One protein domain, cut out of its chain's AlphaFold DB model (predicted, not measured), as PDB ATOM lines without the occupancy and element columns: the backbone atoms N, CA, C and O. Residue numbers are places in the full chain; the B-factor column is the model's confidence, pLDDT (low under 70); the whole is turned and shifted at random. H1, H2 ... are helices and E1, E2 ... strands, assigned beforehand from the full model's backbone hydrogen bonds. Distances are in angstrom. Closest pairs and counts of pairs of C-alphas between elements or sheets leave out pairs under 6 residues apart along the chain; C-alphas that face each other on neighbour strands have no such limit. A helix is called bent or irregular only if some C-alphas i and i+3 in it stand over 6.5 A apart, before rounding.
ATOM      1  N   ALA A   4     118.442  56.821 135.815       80.69
ATOM      2  CA  ALA A   4     118.073  57.885 136.740       80.69
ATOM      3  C   ALA A   4     116.584  57.790 137.059       80.69
ATOM      4  O   ALA A   4     115.767  57.483 136.192       80.69
ATOM      5  N   ILE A   5     116.234  58.072 138.307       83.25
ATOM      6  CA  ILE A   5     114.855  58.049 138.780       83.25
ATOM      7  C   ILE A   5     114.481  59.465 139.194       83.25
ATOM      8  O   ILE A   5     115.139  60.060 140.040       83.25
ATOM      9  N   PHE A   6     113.409  60.000 138.634       84.38
ATOM     10  CA  PHE A   6     112.880  61.316 138.956       84.38
ATOM     11  C   PHE A   6     111.579  61.142 139.741       84.38
ATOM     12  O   PHE A   6     110.672  60.457 139.284       84.38
ATOM     13  N   GLU A   7     111.470  61.737 140.925       83.31
ATOM     14  CA  GLU A   7     110.210  61.849 141.666       83.31
ATOM     15  C   GLU A   7     109.563  63.185 141.316       83.31
ATOM     16  O   GLU A   7     110.163  64.251 141.496       83.31
ATOM     17  N   VAL A   8     108.338  63.117 140.807       85.12
ATOM     18  CA  VAL A   8     107.559  64.274 140.378       85.12
ATOM     19  C   VAL A   8     106.179  64.200 141.002       85.12
ATOM     20  O   VAL A   8     105.501  63.185 140.901       85.12
ATOM     21  N   GLU A   9     105.712  65.276 141.625       84.00
ATOM     22  CA  GLU A   9     104.334  65.336 142.118       84.00
ATOM     23  C   GLU A   9     103.301  65.106 141.008       84.00
ATOM     24  O   GLU A   9     103.427  65.634 139.899       84.00
ATOM     25  N   LYS A  10     102.198  64.422 141.343       82.62
ATOM     26  CA  LYS A  10     101.099  64.183 140.388       82.62
ATOM     27  C   LYS A  10     100.514  65.479 139.817       82.62
ATOM     28  O   LYS A  10     100.085  65.509 138.669       82.62
ATOM     29  N   SER A  11     100.565  66.572 140.577       80.56
ATOM     30  CA  SER A  11     100.139  67.910 140.145       80.56
ATOM     31  C   SER A  11     100.894  68.422 138.910       80.56
ATOM     32  O   SER A  11     100.370  69.243 138.162       80.56
ATOM     33  N   LYS A  12     102.118  67.932 138.669       78.50
ATOM     34  CA  LYS A  12     102.962  68.308 137.524       78.50
ATOM     35  C   LYS A  12     102.977  67.242 136.421       78.50
ATOM     36  O   LYS A  12     103.733  67.387 135.460       78.50
ATOM     37  N   ALA A  13     102.114  66.223 136.499       74.19
ATOM     38  CA  ALA A  13     102.060  65.122 135.534       74.19
ATOM     39  C   ALA A  13     101.872  65.581 134.078       74.19
ATOM     40  O   ALA A  13     102.462  65.009 133.165       74.19
ATOM     41  N   GLY A  14     101.123  66.667 133.856       79.56
ATOM     42  CA  GLY A  14     100.940  67.242 132.518       79.56
ATOM     43  C   GLY A  14     102.253  67.676 131.854       79.56
ATOM     44  O   GLY A  14     102.411  67.496 130.652       79.56
ATOM     45  N   LYS A  15     103.218  68.179 132.637       82.69
ATOM     46  CA  LYS A  15     104.538  68.599 132.141       82.69
ATOM     47  C   LYS A  15     105.483  67.426 131.900       82.69
ATOM     48  O   LYS A  15     106.339  67.515 131.027       82.69
ATOM     49  N   ILE A  16     105.321  66.324 132.642       84.00
ATOM     50  CA  ILE A  16     106.127  65.108 132.451       84.00
ATOM     51  C   ILE A  16     106.019  64.652 130.996       84.00
ATOM     52  O   ILE A  16     107.031  64.417 130.353       84.00
ATOM     53  N   ASN A  17     104.802  64.589 130.451       83.50
ATOM     54  CA  ASN A  17     104.584  64.114 129.086       83.50
ATOM     55  C   ASN A  17     105.274  64.993 128.024       83.50
ATOM     56  O   ASN A  17     105.640  64.498 126.966       83.50
ATOM     57  N   ASP A  18     105.467  66.283 128.299       85.62
ATOM     58  CA  ASP A  18     106.194  67.189 127.405       85.62
ATOM     59  C   ASP A  18     107.703  66.904 127.434       85.62
ATOM     60  O   ASP A  18     108.336  66.747 126.393       85.62
ATOM     61  N   ILE A  19     108.256  66.701 128.636       85.75
ATOM     62  CA  ILE A  19     109.662  66.317 128.841       85.75
ATOM     63  C   ILE A  19     109.969  64.968 128.184       85.75
ATOM     64  O   ILE A  19     111.001  64.808 127.534       85.75
ATOM     65  N   LEU A  20     109.071  63.994 128.336       84.44
ATOM     66  CA  LEU A  20     109.246  62.648 127.789       84.44
ATOM     67  C   LEU A  20     109.130  62.588 126.264       84.44
ATOM     68  O   LEU A  20     109.592  61.619 125.671       84.44
ATOM     69  N   LYS A  21     108.549  63.607 125.623       86.56
ATOM     70  CA  LYS A  21     108.496  63.736 124.159       86.56
ATOM     71  C   LYS A  21     109.776  64.306 123.549       86.56
ATOM     72  O   LYS A  21     109.853  64.406 122.326       86.56
ATOM     73  N   ASP A  22     110.767  64.683 124.356       88.88
ATOM     74  CA  ASP A  22     112.058  65.136 123.839       88.88
ATOM     75  C   ASP A  22     112.693  64.055 122.953       88.88
ATOM     76  O   ASP A  22     112.698  62.872 123.291       88.88
ATOM     77  N   ASP A  23     113.243  64.462 121.810       86.88
ATOM     78  CA  ASP A  23     113.788  63.547 120.798       86.88
ATOM     79  C   ASP A  23     114.926  62.658 121.330       86.88
ATOM     80  O   ASP A  23     115.122  61.554 120.830       86.88
ATOM     81  N   VAL A  24     115.663  63.090 122.359       86.38
ATOM     82  CA  VAL A  24     116.750  62.302 122.960       86.38
ATOM     83  C   VAL A  24     116.229  61.407 124.082       86.38
ATOM     84  O   VAL A  24     116.614  60.238 124.163       86.38
ATOM     85  N   VAL A  25     115.354  61.940 124.937       85.00
ATOM     86  CA  VAL A  25     114.820  61.216 126.102       85.00
ATOM     87  C   VAL A  25     113.830  60.129 125.679       85.00
ATOM     88  O   VAL A  25     113.928  59.006 126.162       85.00
ATOM     89  N   SER A  26     112.946  60.420 124.720       86.12
ATOM     90  CA  SER A  26     111.941  59.482 124.184       86.12
ATOM     91  C   SER A  26     112.525  58.229 123.526       86.12
ATOM     92  O   SER A  26     111.828  57.230 123.376       86.12
ATOM     93  N   ARG A  27     113.803  58.275 123.127       87.62
ATOM     94  CA  ARG A  27     114.534  57.132 122.557       87.62
ATOM     95  C   ARG A  27     115.071  56.170 123.613       87.62
ATOM     96  O   ARG A  27     115.587  55.117 123.249       87.62
ATOM     97  N   GLN A  28     115.021  56.555 124.885       87.69
ATOM     98  CA  GLN A  28     115.468  55.726 125.999       87.69
ATOM     99  C   GLN A  28     114.311  54.900 126.562       87.69
ATOM    100  O   GLN A  28     113.140  55.156 126.272       87.69
ATOM    101  N   SER A  29     114.637  53.933 127.416       86.88
ATOM    102  CA  SER A  29     113.635  53.169 128.153       86.88
ATOM    103  C   SER A  29     113.096  54.021 129.298       86.88
ATOM    104  O   SER A  29     113.810  54.297 130.261       86.88
ATOM    105  N   ILE A  30     111.843  54.463 129.185       89.00
ATOM    106  CA  ILE A  30     111.172  55.294 130.190       89.00
ATOM    107  C   ILE A  30     110.077  54.473 130.873       89.00
ATOM    108  O   ILE A  30     109.142  54.020 130.213       89.00
ATOM    109  N   SER A  31     110.128  54.382 132.199       86.94
ATOM    110  CA  SER A  31     109.114  53.717 133.020       86.94
ATOM    111  C   SER A  31     108.500  54.717 133.993       86.94
ATOM    112  O   SER A  31     109.199  55.338 134.791       86.94
ATOM    113  N   ILE A  32     107.177  54.875 133.956       87.50
ATOM    114  CA  ILE A  32     106.445  55.792 134.839       87.50
ATOM    115  C   ILE A  32     105.621  54.966 135.819       87.50
ATOM    116  O   ILE A  32     104.824  54.116 135.413       87.50
ATOM    117  N   ARG A  33     105.774  55.232 137.116       86.69
ATOM    118  CA  ARG A  33     105.029  54.531 138.157       86.69
ATOM    119  C   ARG A  33     104.600  55.444 139.283       86.69
ATOM    120  O   ARG A  33     105.392  56.208 139.812       86.69
ATOM    121  N   ASP A  34     103.349  55.336 139.701       86.19
ATOM    122  CA  ASP A  34     102.880  56.021 140.900       86.19
ATOM    123  C   ASP A  34     103.618  55.523 142.143       86.19
ATOM    124  O   ASP A  34     103.800  54.317 142.326       86.19
ATOM    125  N   ALA A  35     103.982  56.446 143.033       83.75
ATOM    126  CA  ALA A  35     104.645  56.116 144.287       83.75
ATOM    127  C   ALA A  35     103.818  55.131 145.124       83.75
ATOM    128  O   ALA A  35     104.341  54.122 145.602       83.75
ATOM    129  N   SER A  36     102.500  55.333 145.183       80.75
ATOM    130  CA  SER A  36     101.577  54.407 145.848       80.75
ATOM    131  C   SER A  36     101.648  52.987 145.265       80.75
ATOM    132  O   SER A  36     101.507  52.013 145.998       80.75
ATOM    133  N   GLY A  37     101.921  52.849 143.962       77.19
ATOM    134  CA  GLY A  37     102.014  51.559 143.270       77.19
ATOM    135  C   GLY A  37     103.269  50.749 143.612       77.19
ATOM    136  O   GLY A  37     103.273  49.531 143.440       77.19
ATOM    137  N   VAL A  38     104.314  51.401 144.128       76.62
ATOM    138  CA  VAL A  38     105.563  50.764 144.595       76.62
ATOM    139  C   VAL A  38     105.638  50.676 146.127       76.62
ATOM    140  O   VAL A  38     106.686  50.364 146.702       76.62
ATOM    141  N   GLY A  39     104.515  50.919 146.811       71.50
ATOM    142  CA  GLY A  39     104.427  50.882 148.270       71.50
ATOM    143  C   GLY A  39     105.082  52.086 148.949       71.50
ATOM    144  O   GLY A  39     105.543  51.968 150.080       71.50
ATOM    145  N   VAL A  40     105.164  53.221 148.252       78.06
ATOM    146  CA  VAL A  40     105.623  54.496 148.803       78.06
ATOM    147  C   VAL A  40     104.411  55.411 148.959       78.06
ATOM    148  O   VAL A  40     103.798  55.827 147.978       78.06
ATOM    149  N   ASP A  41     104.069  55.756 150.199       72.69
ATOM    150  CA  ASP A  41     102.921  56.613 150.527       72.69
ATOM    151  C   ASP A  41     103.241  58.100 150.262       72.69
ATOM    152  O   ASP A  41     103.376  58.932 151.158       72.69
ATOM    153  N   ARG A  42     103.470  58.433 148.987       79.56
ATOM    154  CA  ARG A  42     103.711  59.796 148.495       79.56
ATOM    155  C   ARG A  42     102.751  60.095 147.351       79.56
ATOM    156  O   ARG A  42     102.465  59.234 146.523       79.56
ATOM    157  N   ASN A  43     102.282  61.338 147.256       82.31
ATOM    158  CA  ASN A  43     101.449  61.778 146.134       82.31
ATOM    159  C   ASN A  43     102.306  62.206 144.926       82.31
ATOM    160  O   ASN A  43     102.209  63.325 144.421       82.31
ATOM    161  N   ALA A  44     103.180  61.305 144.484       85.00
ATOM    162  CA  ALA A  44     104.141  61.537 143.416       85.00
ATOM    163  C   ALA A  44     104.175  60.358 142.434       85.00
ATOM    164  O   ALA A  44     103.668  59.271 142.715       85.00
ATOM    165  N   GLN A  45     104.766  60.592 141.270       85.19
ATOM    166  CA  GLN A  45     105.108  59.603 140.265       85.19
ATOM    167  C   GLN A  45     106.628  59.513 140.172       85.19
ATOM    168  O   GLN A  45     107.329  60.523 140.149       85.19
ATOM    169  N   PHE A  46     107.121  58.288 140.116       86.50
ATOM    170  CA  PHE A  46     108.496  57.952 139.817       86.50
ATOM    171  C   PHE A  46     108.641  57.729 138.318       86.50
ATOM    172  O   PHE A  46     107.912  56.936 137.725       86.50
ATOM    173  N   ILE A  47     109.589  58.428 137.714       87.25
ATOM    174  CA  ILE A  47     109.962  58.291 136.314       87.25
ATOM    175  C   ILE A  47     111.369  57.726 136.288       87.25
ATOM    176  O   ILE A  47     112.321  58.414 136.640       87.25
ATOM    177  N   VAL A  48     111.496  56.467 135.902       87.12
ATOM    178  CA  VAL A  48     112.778  55.803 135.691       87.12
ATOM    179  C   VAL A  48     113.140  55.964 134.229       87.12
ATOM    180  O   VAL A  48     112.326  55.685 133.354       87.12
ATOM    181  N   ILE A  49     114.354  56.419 133.965       86.81
ATOM    182  CA  ILE A  49     114.916  56.480 132.622       86.81
ATOM    183  C   ILE A  49     116.167  55.616 132.648       86.81
ATOM    184  O   ILE A  49     117.086  55.898 133.416       86.81
ATOM    185  N   ASP A  50     116.177  54.558 131.845       84.19
ATOM    186  CA  ASP A  50     117.322  53.674 131.637       84.19
ATOM    187  C   ASP A  50     117.836  53.852 130.208       84.19
ATOM    188  O   ASP A  50     117.066  53.839 129.241       84.19
ATOM    189  N   GLY A  51     119.140  54.083 130.077       82.44
ATOM    190  CA  GLY A  51     119.734  54.328 128.773       82.44
ATOM    191  C   GLY A  51     121.093  55.005 128.835       82.44
ATOM    192  O   GLY A  51     121.904  54.764 129.731       82.44
ATOM    193  N   ASP A  52     121.357  55.838 127.835       81.31
ATOM    194  CA  ASP A  52     122.656  56.480 127.673       81.31
ATOM    195  C   ASP A  52     122.855  57.655 128.658       81.31
ATOM    196  O   ASP A  52     121.940  58.470 128.845       81.31
ATOM    197  N   PRO A  53     124.048  57.818 129.270       77.38
ATOM    198  CA  PRO A  53     124.332  58.934 130.176       77.38
ATOM    199  C   PRO A  53     124.086  60.318 129.557       77.38
ATOM    200  O   PRO A  53     123.679  61.236 130.276       77.38
ATOM    201  N   ALA A  54     124.270  60.493 128.243       79.56
ATOM    202  CA  ALA A  54     123.976  61.764 127.577       79.56
ATOM    203  C   ALA A  54     122.473  62.093 127.597       79.56
ATOM    204  O   ALA A  54     122.084  63.253 127.777       79.56
ATOM    205  N   ALA A  55     121.619  61.075 127.462       82.56
ATOM    206  CA  ALA A  55     120.173  61.235 127.535       82.56
ATOM    207  C   ALA A  55     119.699  61.519 128.966       82.56
ATOM    208  O   ALA A  55     118.807  62.342 129.164       82.56
ATOM    209  N   LEU A  56     120.344  60.926 129.974       81.19
ATOM    210  CA  LEU A  56     120.044  61.212 131.380       81.19
ATOM    211  C   LEU A  56     120.401  62.649 131.763       81.19
ATOM    212  O   LEU A  56     119.606  63.326 132.415       81.19
ATOM    213  N   ALA A  57     121.545  63.151 131.293       80.38
ATOM    214  CA  ALA A  57     121.920  64.551 131.480       80.38
ATOM    215  C   ALA A  57     120.921  65.511 130.804       80.38
ATOM    216  O   ALA A  57     120.606  66.578 131.340       80.38
ATOM    217  N   ARG A  58     120.392  65.135 129.631       84.56
ATOM    218  CA  ARG A  58     119.336  65.883 128.930       84.56
ATOM    219  C   ARG A  58     118.033  65.883 129.732       84.56
ATOM    220  O   ARG A  58     117.476  66.956 129.960       84.56
ATOM    221  N   ALA A  59     117.588  64.714 130.191       83.81
ATOM    222  CA  ALA A  59     116.395  64.569 131.016       83.81
ATOM    223  C   ALA A  59     116.504  65.428 132.278       83.81
ATOM    224  O   ALA A  59     115.615  66.230 132.550       83.81
ATOM    225  N   GLU A  60     117.631  65.357 132.991       80.88
ATOM    226  CA  GLU A  60     117.872  66.177 134.177       80.88
ATOM    227  C   GLU A  60     117.674  67.672 133.896       80.88
ATOM    228  O   GLU A  60     116.991  68.352 134.662       80.88
ATOM    229  N   LYS A  61     118.232  68.193 132.796       81.81
ATOM    230  CA  LYS A  61     118.072  69.607 132.424       81.81
ATOM    231  C   LYS A  61     116.609  69.978 132.175       81.81
ATOM    232  O   LYS A  61     116.171  71.024 132.651       81.81
ATOM    233  N   LEU A  62     115.861  69.127 131.473       84.69
ATOM    234  CA  LEU A  62     114.441  69.344 131.187       84.69
ATOM    235  C   LEU A  62     113.609  69.338 132.475       84.69
ATOM    236  O   LEU A  62     112.867  70.283 132.745       84.69
ATOM    237  N   PHE A  63     113.805  68.322 133.318       82.56
ATOM    238  CA  PHE A  63     113.140  68.218 134.613       82.56
ATOM    239  C   PHE A  63     113.496  69.400 135.531       82.56
ATOM    240  O   PHE A  63     112.607  69.981 136.155       82.56
ATOM    241  N   LYS A  64     114.766  69.825 135.587       78.00
ATOM    242  CA  LYS A  64     115.190  70.999 136.374       78.00
ATOM    243  C   LYS A  64     114.559  72.300 135.872       78.00
ATOM    244  O   LYS A  64     114.179  73.125 136.701       78.00
ATOM    245  N   GLY A  65     114.459  72.496 134.557       77.62
ATOM    246  CA  GLY A  65     113.855  73.696 133.972       77.62
ATOM    247  C   GLY A  65     112.358  73.803 134.262       77.62
ATOM    248  O   GLY A  65     111.872  74.867 134.637       77.62
ATOM    249  N   GLU A  66     111.644  72.683 134.166       75.31
ATOM    250  CA  GLU A  66     110.180  72.667 134.230       75.31
ATOM    251  C   GLU A  66     109.599  72.444 135.636       75.31
ATOM    252  O   GLU A  66     108.437  72.805 135.874       75.31
ATOM    253  N   MET A  67     110.361  71.834 136.559       72.00
ATOM    254  CA  MET A  67     109.823  71.285 137.817       72.00
ATOM    255  C   MET A  67     110.476  71.774 139.116       72.00
ATOM    256  O   MET A  67     109.998  71.385 140.187       72.00
ATOM    257  N   LYS A  68     111.487  72.658 139.073       60.69
ATOM    258  CA  LYS A  68     112.056  73.276 140.291       60.69
ATOM    259  C   LYS A  68     110.943  73.890 141.170       60.69
ATOM    260  O   LYS A  68     110.070  74.564 140.618       60.69
ATOM    261  N   PRO A  69     110.928  73.677 142.507       52.38
ATOM    262  CA  PRO A  69     111.917  73.003 143.372       52.38
ATOM    263  C   PRO A  69     111.580  71.555 143.813       52.38
ATOM    264  O   PRO A  69     112.372  70.956 144.533       52.38
ATOM    265  N   ASP A  70     110.442  70.982 143.411       59.00
ATOM    266  CA  ASP A  70     109.957  69.675 143.918       59.00
ATOM    267  C   ASP A  70     110.632  68.441 143.312       59.00
ATOM    268  O   ASP A  70     110.361  67.314 143.722       59.00
ATOM    269  N   LEU A  71     111.513  68.629 142.334       65.06
ATOM    270  CA  LEU A  71     112.178  67.521 141.667       65.06
ATOM    271  C   LEU A  71     113.187  66.841 142.603       65.06
ATOM    272  O   LEU A  71     114.190  67.449 142.992       65.06
ATOM    273  N   ARG A  72     112.975  65.554 142.898       65.44
ATOM    274  CA  ARG A  72     113.990  64.701 143.538       65.44
ATOM    275  C   ARG A  72     114.523  63.706 142.525       65.44
ATOM    276  O   ARG A  72     113.752  63.130 141.766       65.44
ATOM    277  N   ILE A  73     115.835  63.515 142.518       65.56
ATOM    278  CA  ILE A  73     116.505  62.606 141.592       65.56
ATOM    279  C   ILE A  73     117.216  61.537 142.414       65.56
ATOM    280  O   ILE A  73     117.971  61.868 143.330       65.56
ATOM    281  N   TYR A  74     116.973  60.274 142.093       64.50
ATOM    282  CA  TYR A  74     117.542  59.112 142.759       64.50
ATOM    283  C   TYR A  74     118.379  58.290 141.776       64.50
ATOM    284  O   TYR A  74     118.030  58.155 140.603       64.50
ATOM    285  N   GLY A  75     119.481  57.724 142.278       54.97
ATOM    286  CA  GLY A  75     120.212  56.658 141.594       54.97
ATOM    287  C   GLY A  75     120.839  57.039 140.257       54.97
ATOM    288  O   GLY A  75     120.901  56.179 139.389       54.97
ATOM    289  N   ILE A  76     121.312  58.284 140.078       56.12
ATOM    290  CA  ILE A  76     122.131  58.635 138.909       56.12
ATOM    291  C   ILE A  76     123.383  57.755 138.939       56.12
ATOM    292  O   ILE A  76     124.356  58.040 139.635       56.12
ATOM    293  N   THR A  77     123.365  56.693 138.148       53.25
ATOM    294  CA  THR A  77     124.549  55.888 137.843       53.25
ATOM    295  C   THR A  77     125.282  56.468 136.637       53.25
ATOM    296  O   THR A  77     126.041  55.755 135.991       53.25
ATOM    297  N   ALA A  78     125.051  57.745 136.289       46.12
ATOM    298  CA  ALA A  78     125.757  58.405 135.198       46.12
ATOM    299  C   ALA A  78     127.257  58.295 135.455       46.12
ATOM    300  O   ALA A  78     127.782  58.872 136.409       46.12
ATOM    301  N   ALA A  79     127.948  57.554 134.585       45.28
ATOM    302  CA  ALA A  79     129.378  57.741 134.441       45.28
ATOM    303  C   ALA A  79     129.595  59.253 134.245       45.28
ATOM    304  O   ALA A  79     128.894  59.840 133.412       45.28
ATOM    305  N   PRO A  80     130.466  59.899 135.039       45.31
ATOM    306  CA  PRO A  80     130.592  61.350 135.051       45.31
ATOM    307  C   PRO A  80     131.015  61.815 133.658       45.31
ATOM    308  O   PRO A  80     132.173  61.682 133.273       45.31
ATOM    309  N   ALA A  81     130.058  62.308 132.874       44.09
ATOM    310  CA  ALA A  81     130.286  62.598 131.465       44.09
ATOM    311  C   ALA A  81     130.979  63.947 131.234       44.09
ATOM    312  O   ALA A  81     131.306  64.225 130.089       44.09
ATOM    313  N   GLN A  82     131.216  64.764 132.269       42.81
ATOM    314  CA  GLN A  82     132.178  65.879 132.295       42.81
ATOM    315  C   GLN A  82     132.201  66.530 133.699       42.81
ATOM    316  O   GLN A  82     131.153  66.581 134.344       42.81
ATOM    317  N   PRO A  83     133.366  67.005 134.187       49.72
ATOM    318  CA  PRO A  83     133.560  67.494 135.558       49.72
ATOM    319  C   PRO A  83     133.177  68.966 135.796       49.72
ATOM    320  O   PRO A  83     133.410  69.476 136.891       49.72
ATOM    321  N   ASP A  84     132.575  69.652 134.829       46.72
ATOM    322  CA  ASP A  84     132.352  71.089 134.939       46.72
ATOM    323  C   ASP A  84     130.902  71.444 135.292       46.72
ATOM    324  O   ASP A  84     129.950  71.168 134.566       46.72
ATOM    325  N   GLU A  85     130.814  72.135 136.428       42.25
ATOM    326  CA  GLU A  85     129.720  72.970 136.917       42.25
ATOM    327  C   GLU A  85     128.714  72.333 137.900       42.25
ATOM    328  O   GLU A  85     127.627  71.864 137.575       42.25
ATOM    329  N   LYS A  86     129.098  72.444 139.181       38.88
ATOM    330  CA  LYS A  86     128.236  72.510 140.375       38.88
ATOM    331  C   LYS A  86     127.277  71.333 140.579       38.88
ATOM    332  O   LYS A  86     126.062  71.479 140.682       38.88
ATOM    333  N   ALA A  87     127.888  70.189 140.865       43.69
ATOM    334  CA  ALA A  87     127.296  69.042 141.553       43.69
ATOM    335  C   ALA A  87     126.871  69.324 143.018       43.69
ATOM    336  O   ALA A  87     126.626  68.393 143.771       43.69
ATOM    337  N   GLU A  88     126.799  70.581 143.463       40.12
ATOM    338  CA  GLU A  88     126.480  70.929 144.859       40.12
ATOM    339  C   GLU A  88     124.960  71.088 145.094       40.12
ATOM    340  O   GLU A  88     124.491  71.050 146.226       40.12
ATOM    341  N   GLU A  89     124.170  71.172 144.013       39.94
ATOM    342  CA  GLU A  89     122.695  71.259 144.014       39.94
ATOM    343  C   GLU A  89     122.043  70.017 143.356       39.94
ATOM    344  O   GLU A  89     120.928  70.059 142.835       39.94
ATOM    345  N   ILE A  90     122.750  68.883 143.308       43.84
ATOM    346  CA  ILE A  90     122.130  67.586 143.010       43.84
ATOM    347  C   ILE A  90     121.320  67.168 144.236       43.84
ATOM    348  O   ILE A  90     121.865  67.016 145.323       43.84
ATOM    349  N   ALA A  91     120.004  67.075 144.045       41.06
ATOM    350  CA  ALA A  91     119.041  66.291 144.808       41.06
ATOM    351  C   ALA A  91     119.538  65.767 146.164       41.06
ATOM    352  O   ALA A  91     120.398  64.893 146.191       41.06
ATOM    353  N   LYS A  92     118.930  66.236 147.271       42.50
ATOM    354  CA  LYS A  92     118.924  65.561 148.586       42.50
ATOM    355  C   LYS A  92     119.061  64.048 148.392       42.50
ATOM    356  O   LYS A  92     118.087  63.371 148.073       42.50
ATOM    357  N   ARG A  93     120.294  63.567 148.523       44.69
ATOM    358  CA  ARG A  93     120.731  62.214 148.200       44.69
ATOM    359  C   ARG A  93     120.154  61.313 149.287       44.69
ATOM    360  O   ARG A  93     120.781  61.114 150.320       44.69
ATOM    361  N   LEU A  94     118.902  60.892 149.134       50.69
ATOM    362  CA  LEU A  94     118.344  59.819 149.951       50.69
ATOM    363  C   LEU A  94     118.986  58.508 149.466       50.69
ATOM    364  O   LEU A  94     119.209  58.348 148.264       50.69
ATOM    365  N   PRO A  95     119.393  57.648 150.411       51.28
ATOM    366  CA  PRO A  95     120.460  56.671 150.238       51.28
ATOM    367  C   PRO A  95     120.086  55.599 149.215       51.28
ATOM    368  O   PRO A  95     118.922  55.216 149.118       51.28
ATOM    369  N   ASP A  96     121.097  55.098 148.498       56.69
ATOM    370  CA  ASP A  96     121.039  54.075 147.443       56.69
ATOM    371  C   ASP A  96     120.045  52.919 147.687       56.69
ATOM    372  O   ASP A  96     119.479  52.402 146.731       56.69
ATOM    373  N   ALA A  97     119.756  52.560 148.945       62.69
ATOM    374  CA  ALA A  97     118.789  51.519 149.295       62.69
ATOM    375  C   ALA A  97     117.358  51.802 148.790       62.69
ATOM    376  O   ALA A  97     116.747  50.934 148.171       62.69
ATOM    377  N   GLU A  98     116.830  53.014 149.005       67.50
ATOM    378  CA  GLU A  98     115.451  53.360 148.609       67.50
ATOM    379  C   GLU A  98     115.325  53.409 147.076       67.50
ATOM    380  O   GLU A  98     114.341  52.941 146.504       67.50
ATOM    381  N   ALA A  99     116.351  53.935 146.403       70.44
ATOM    382  CA  ALA A  99     116.405  54.034 144.948       70.44
ATOM    383  C   ALA A  99     116.435  52.651 144.287       70.44
ATOM    384  O   ALA A  99     115.688  52.395 143.342       70.44
ATOM    385  N   GLU A 100     117.271  51.753 144.810       73.81
ATOM    386  CA  GLU A 100     117.404  50.393 144.299       73.81
ATOM    387  C   GLU A 100     116.124  49.581 144.539       73.81
ATOM    388  O   GLU A 100     115.693  48.830 143.662       73.81
ATOM    389  N   GLU A 101     115.463  49.769 145.686       77.38
ATOM    390  CA  GLU A 101     114.156  49.167 145.957       77.38
ATOM    391  C   GLU A 101     113.070  49.671 145.006       77.38
ATOM    392  O   GLU A 101     112.322  48.862 144.453       77.38
ATOM    393  N   ILE A 102     112.971  50.987 144.793       78.88
ATOM    394  CA  ILE A 102     111.999  51.569 143.859       78.88
ATOM    395  C   ILE A 102     112.263  51.042 142.448       78.88
ATOM    396  O   ILE A 102     111.336  50.555 141.803       78.88
ATOM    397  N   TYR A 103     113.518  51.057 141.997       79.19
ATOM    398  CA  TYR A 103     113.907  50.522 140.694       79.19
ATOM    399  C   TYR A 103     113.521  49.047 140.545       79.19
ATOM    400  O   TYR A 103     112.828  48.688 139.594       79.19
ATOM    401  N   LYS A 104     113.891  48.194 141.511       80.62
ATOM    402  CA  LYS A 104     113.546  46.765 141.492       80.62
ATOM    403  C   LYS A 104     112.041  46.543 141.477       80.62
ATOM    404  O   LYS A 104     111.575  45.690 140.732       80.62
ATOM    405  N   LYS A 105     111.271  47.299 142.263       84.12
ATOM    406  CA  LYS A 105     109.805  47.187 142.290       84.12
ATOM    407  C   LYS A 105     109.175  47.603 140.966       84.12
ATOM    408  O   LYS A 105     108.269  46.919 140.499       84.12
ATOM    409  N   ILE A 106     109.651  48.692 140.359       83.62
ATOM    410  CA  ILE A 106     109.178  49.144 139.044       83.62
ATOM    411  C   ILE A 106     109.510  48.088 137.993       83.62
ATOM    412  O   ILE A 106     108.613  47.641 137.285       83.62
ATOM    413  N   LYS A 107     110.759  47.614 137.961       81.38
ATOM    414  CA  LYS A 107     111.202  46.617 136.986       81.38
ATOM    415  C   LYS A 107     110.484  45.277 137.145       81.38
ATOM    416  O   LYS A 107     110.029  44.716 136.157       81.38
ATOM    417  N   ALA A 108     110.294  44.809 138.377       79.94
ATOM    418  CA  ALA A 108     109.535  43.593 138.662       79.94
ATOM    419  C   ALA A 108     108.060  43.712 138.247       79.94
ATOM    420  O   ALA A 108     107.453  42.731 137.828       79.94
ATOM    421  N   GLN A 109     107.464  44.904 138.358       72.06
ATOM    422  CA  GLN A 109     106.096  45.139 137.899       72.06
ATOM    423  C   GLN A 109     105.988  45.250 136.377       72.06
ATOM    424  O   GLN A 109     104.973  44.811 135.841       72.06
ATOM    425  N   GLU A 110     106.984  45.809 135.686       71.06
ATOM    426  CA  GLU A 110     107.044  45.775 134.219       71.06
ATOM    427  C   GLU A 110     107.137  44.337 133.721       71.06
ATOM    428  O   GLU A 110     106.271  43.917 132.967       71.06
ATOM    429  N   GLU A 111     108.074  43.550 134.249       64.31
ATOM    430  CA  GLU A 111     108.273  42.152 133.848       64.31
ATOM    431  C   GLU A 111     107.012  41.298 134.104       64.31
ATOM    432  O   GLU A 111     106.633  40.446 133.300       64.31
ATOM    433  N   ASN A 112     106.282  41.582 135.189       58.06
ATOM    434  CA  ASN A 112     105.009  40.923 135.489       58.06
ATOM    435  C   ASN A 112     103.839  41.453 134.627       58.06
ATOM    436  O   ASN A 112     102.909  40.711 134.317       58.06
ATOM    437  N   SER A 113     103.884  42.719 134.195       56.16
ATOM    438  CA  SER A 113     102.901  43.296 133.261       56.16
ATOM    439  C   SER A 113     103.134  42.814 131.823       56.16
ATOM    440  O   SER A 113     102.174  42.595 131.087       56.16
ATOM    441  N   GLU A 114     104.389  42.564 131.444       49.06
ATOM    442  CA  GLU A 114     104.791  41.951 130.171       49.06
ATOM    443  C   GLU A 114     104.344  40.480 130.075       49.06
ATOM    444  O   GLU A 114     104.111  39.968 128.980       49.06
ATOM    445  N   CYS A 115     104.090  39.823 131.210       42.34
ATOM    446  CA  CYS A 115     103.531  38.469 131.265       42.34
ATOM    447  C   CYS A 115     101.985  38.429 131.128       42.34
ATOM    448  O   CYS A 115     101.394  37.357 131.007       42.34
ATOM    449  N   GLY A 116     101.306  39.585 131.110       45.50
ATOM    450  CA  GLY A 116      99.838  39.683 131.185       45.50
ATOM    451  C   GLY A 116      99.076  39.843 129.862       45.50
ATOM    452  O   GLY A 116      97.848  39.842 129.882       45.50
TER     453      GLY A 116
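AT A GLANCE: This is residues 4 to 116 of the 122 residues of an uncharacterized protein of Thermoplasmata archaeon HGW-Thermoplasmata-2 (UniProt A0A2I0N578). A four-stranded sheet has H1 and H3 over one face, running along the strands, and the long H4 crossing the other face. Residues 82 to 89 of a long loop stick out at one end, residues 111 to 116 at the other. The printed part has 113 residues, of mixed class, with four named helices and four named strands in the order E1 H1 E2 H2 E3 H3 E4 H4; the antiparallel sheet runs E2 E3 E1 E4. It is compact, with radius of gyration of the C-alphas 13.7 A, and spans 44 by 28 by 27 A.

IN THESE COORDINATES: E1, residues 4 to 9, begins at C-alpha 4 (118.073, 57.885, 136.740). H1, residues 10 to 20, is irregular: C-alphas 11 and 14 are 7.7 A apart. E2 is residues 29 to 34, H2 35 to 38, E3 44 to 50 (19.3 A). H3 is residues 53 to 67 (20.5 A), E4 72 to 74. H4, residues 96 to 114, is 26.6 A long and ends at C-alpha 114 (104.791, 41.951, 130.171).

HOW THE PARTS SIT: Three layers, helices on both faces of a sheet, hold two split strand-helix-strand units, each with another strand between its two: E1, H1, E2 and E3, H3, E4, both crossovers right-handed. Within hydrogen-bond range are N 6 and O 47, 2.8 A, N 31 and O 48, 2.8 A, and N 5 and O 74, 2.9 A. H1 touches H3, C-alphas of Ile 19 and Leu 62 closest at 6.1 A, at a steep tilt of 42 degrees, opposite ways. H4, height over the sheet 9.4 A, runs across the strands; its residues 102 to 106 only just touch H2, with 3 pairs of C-alphas within 8 A, Val 38 and Lys 105 closest at 6.0 A. H3 and H4 have every O i to N i+4 pair within range; H1 has 3 of 7, and 5 of 8 for i+3; H2 is too short.

THE WHOLE: The C-alphas of Asp 84 and Gly 116, farthest apart, are 45.4 A apart. The printed part has no cut; E4 to H4 is a long link. Residues 68 to 98 and 111 to 116 have pLDDT under 70.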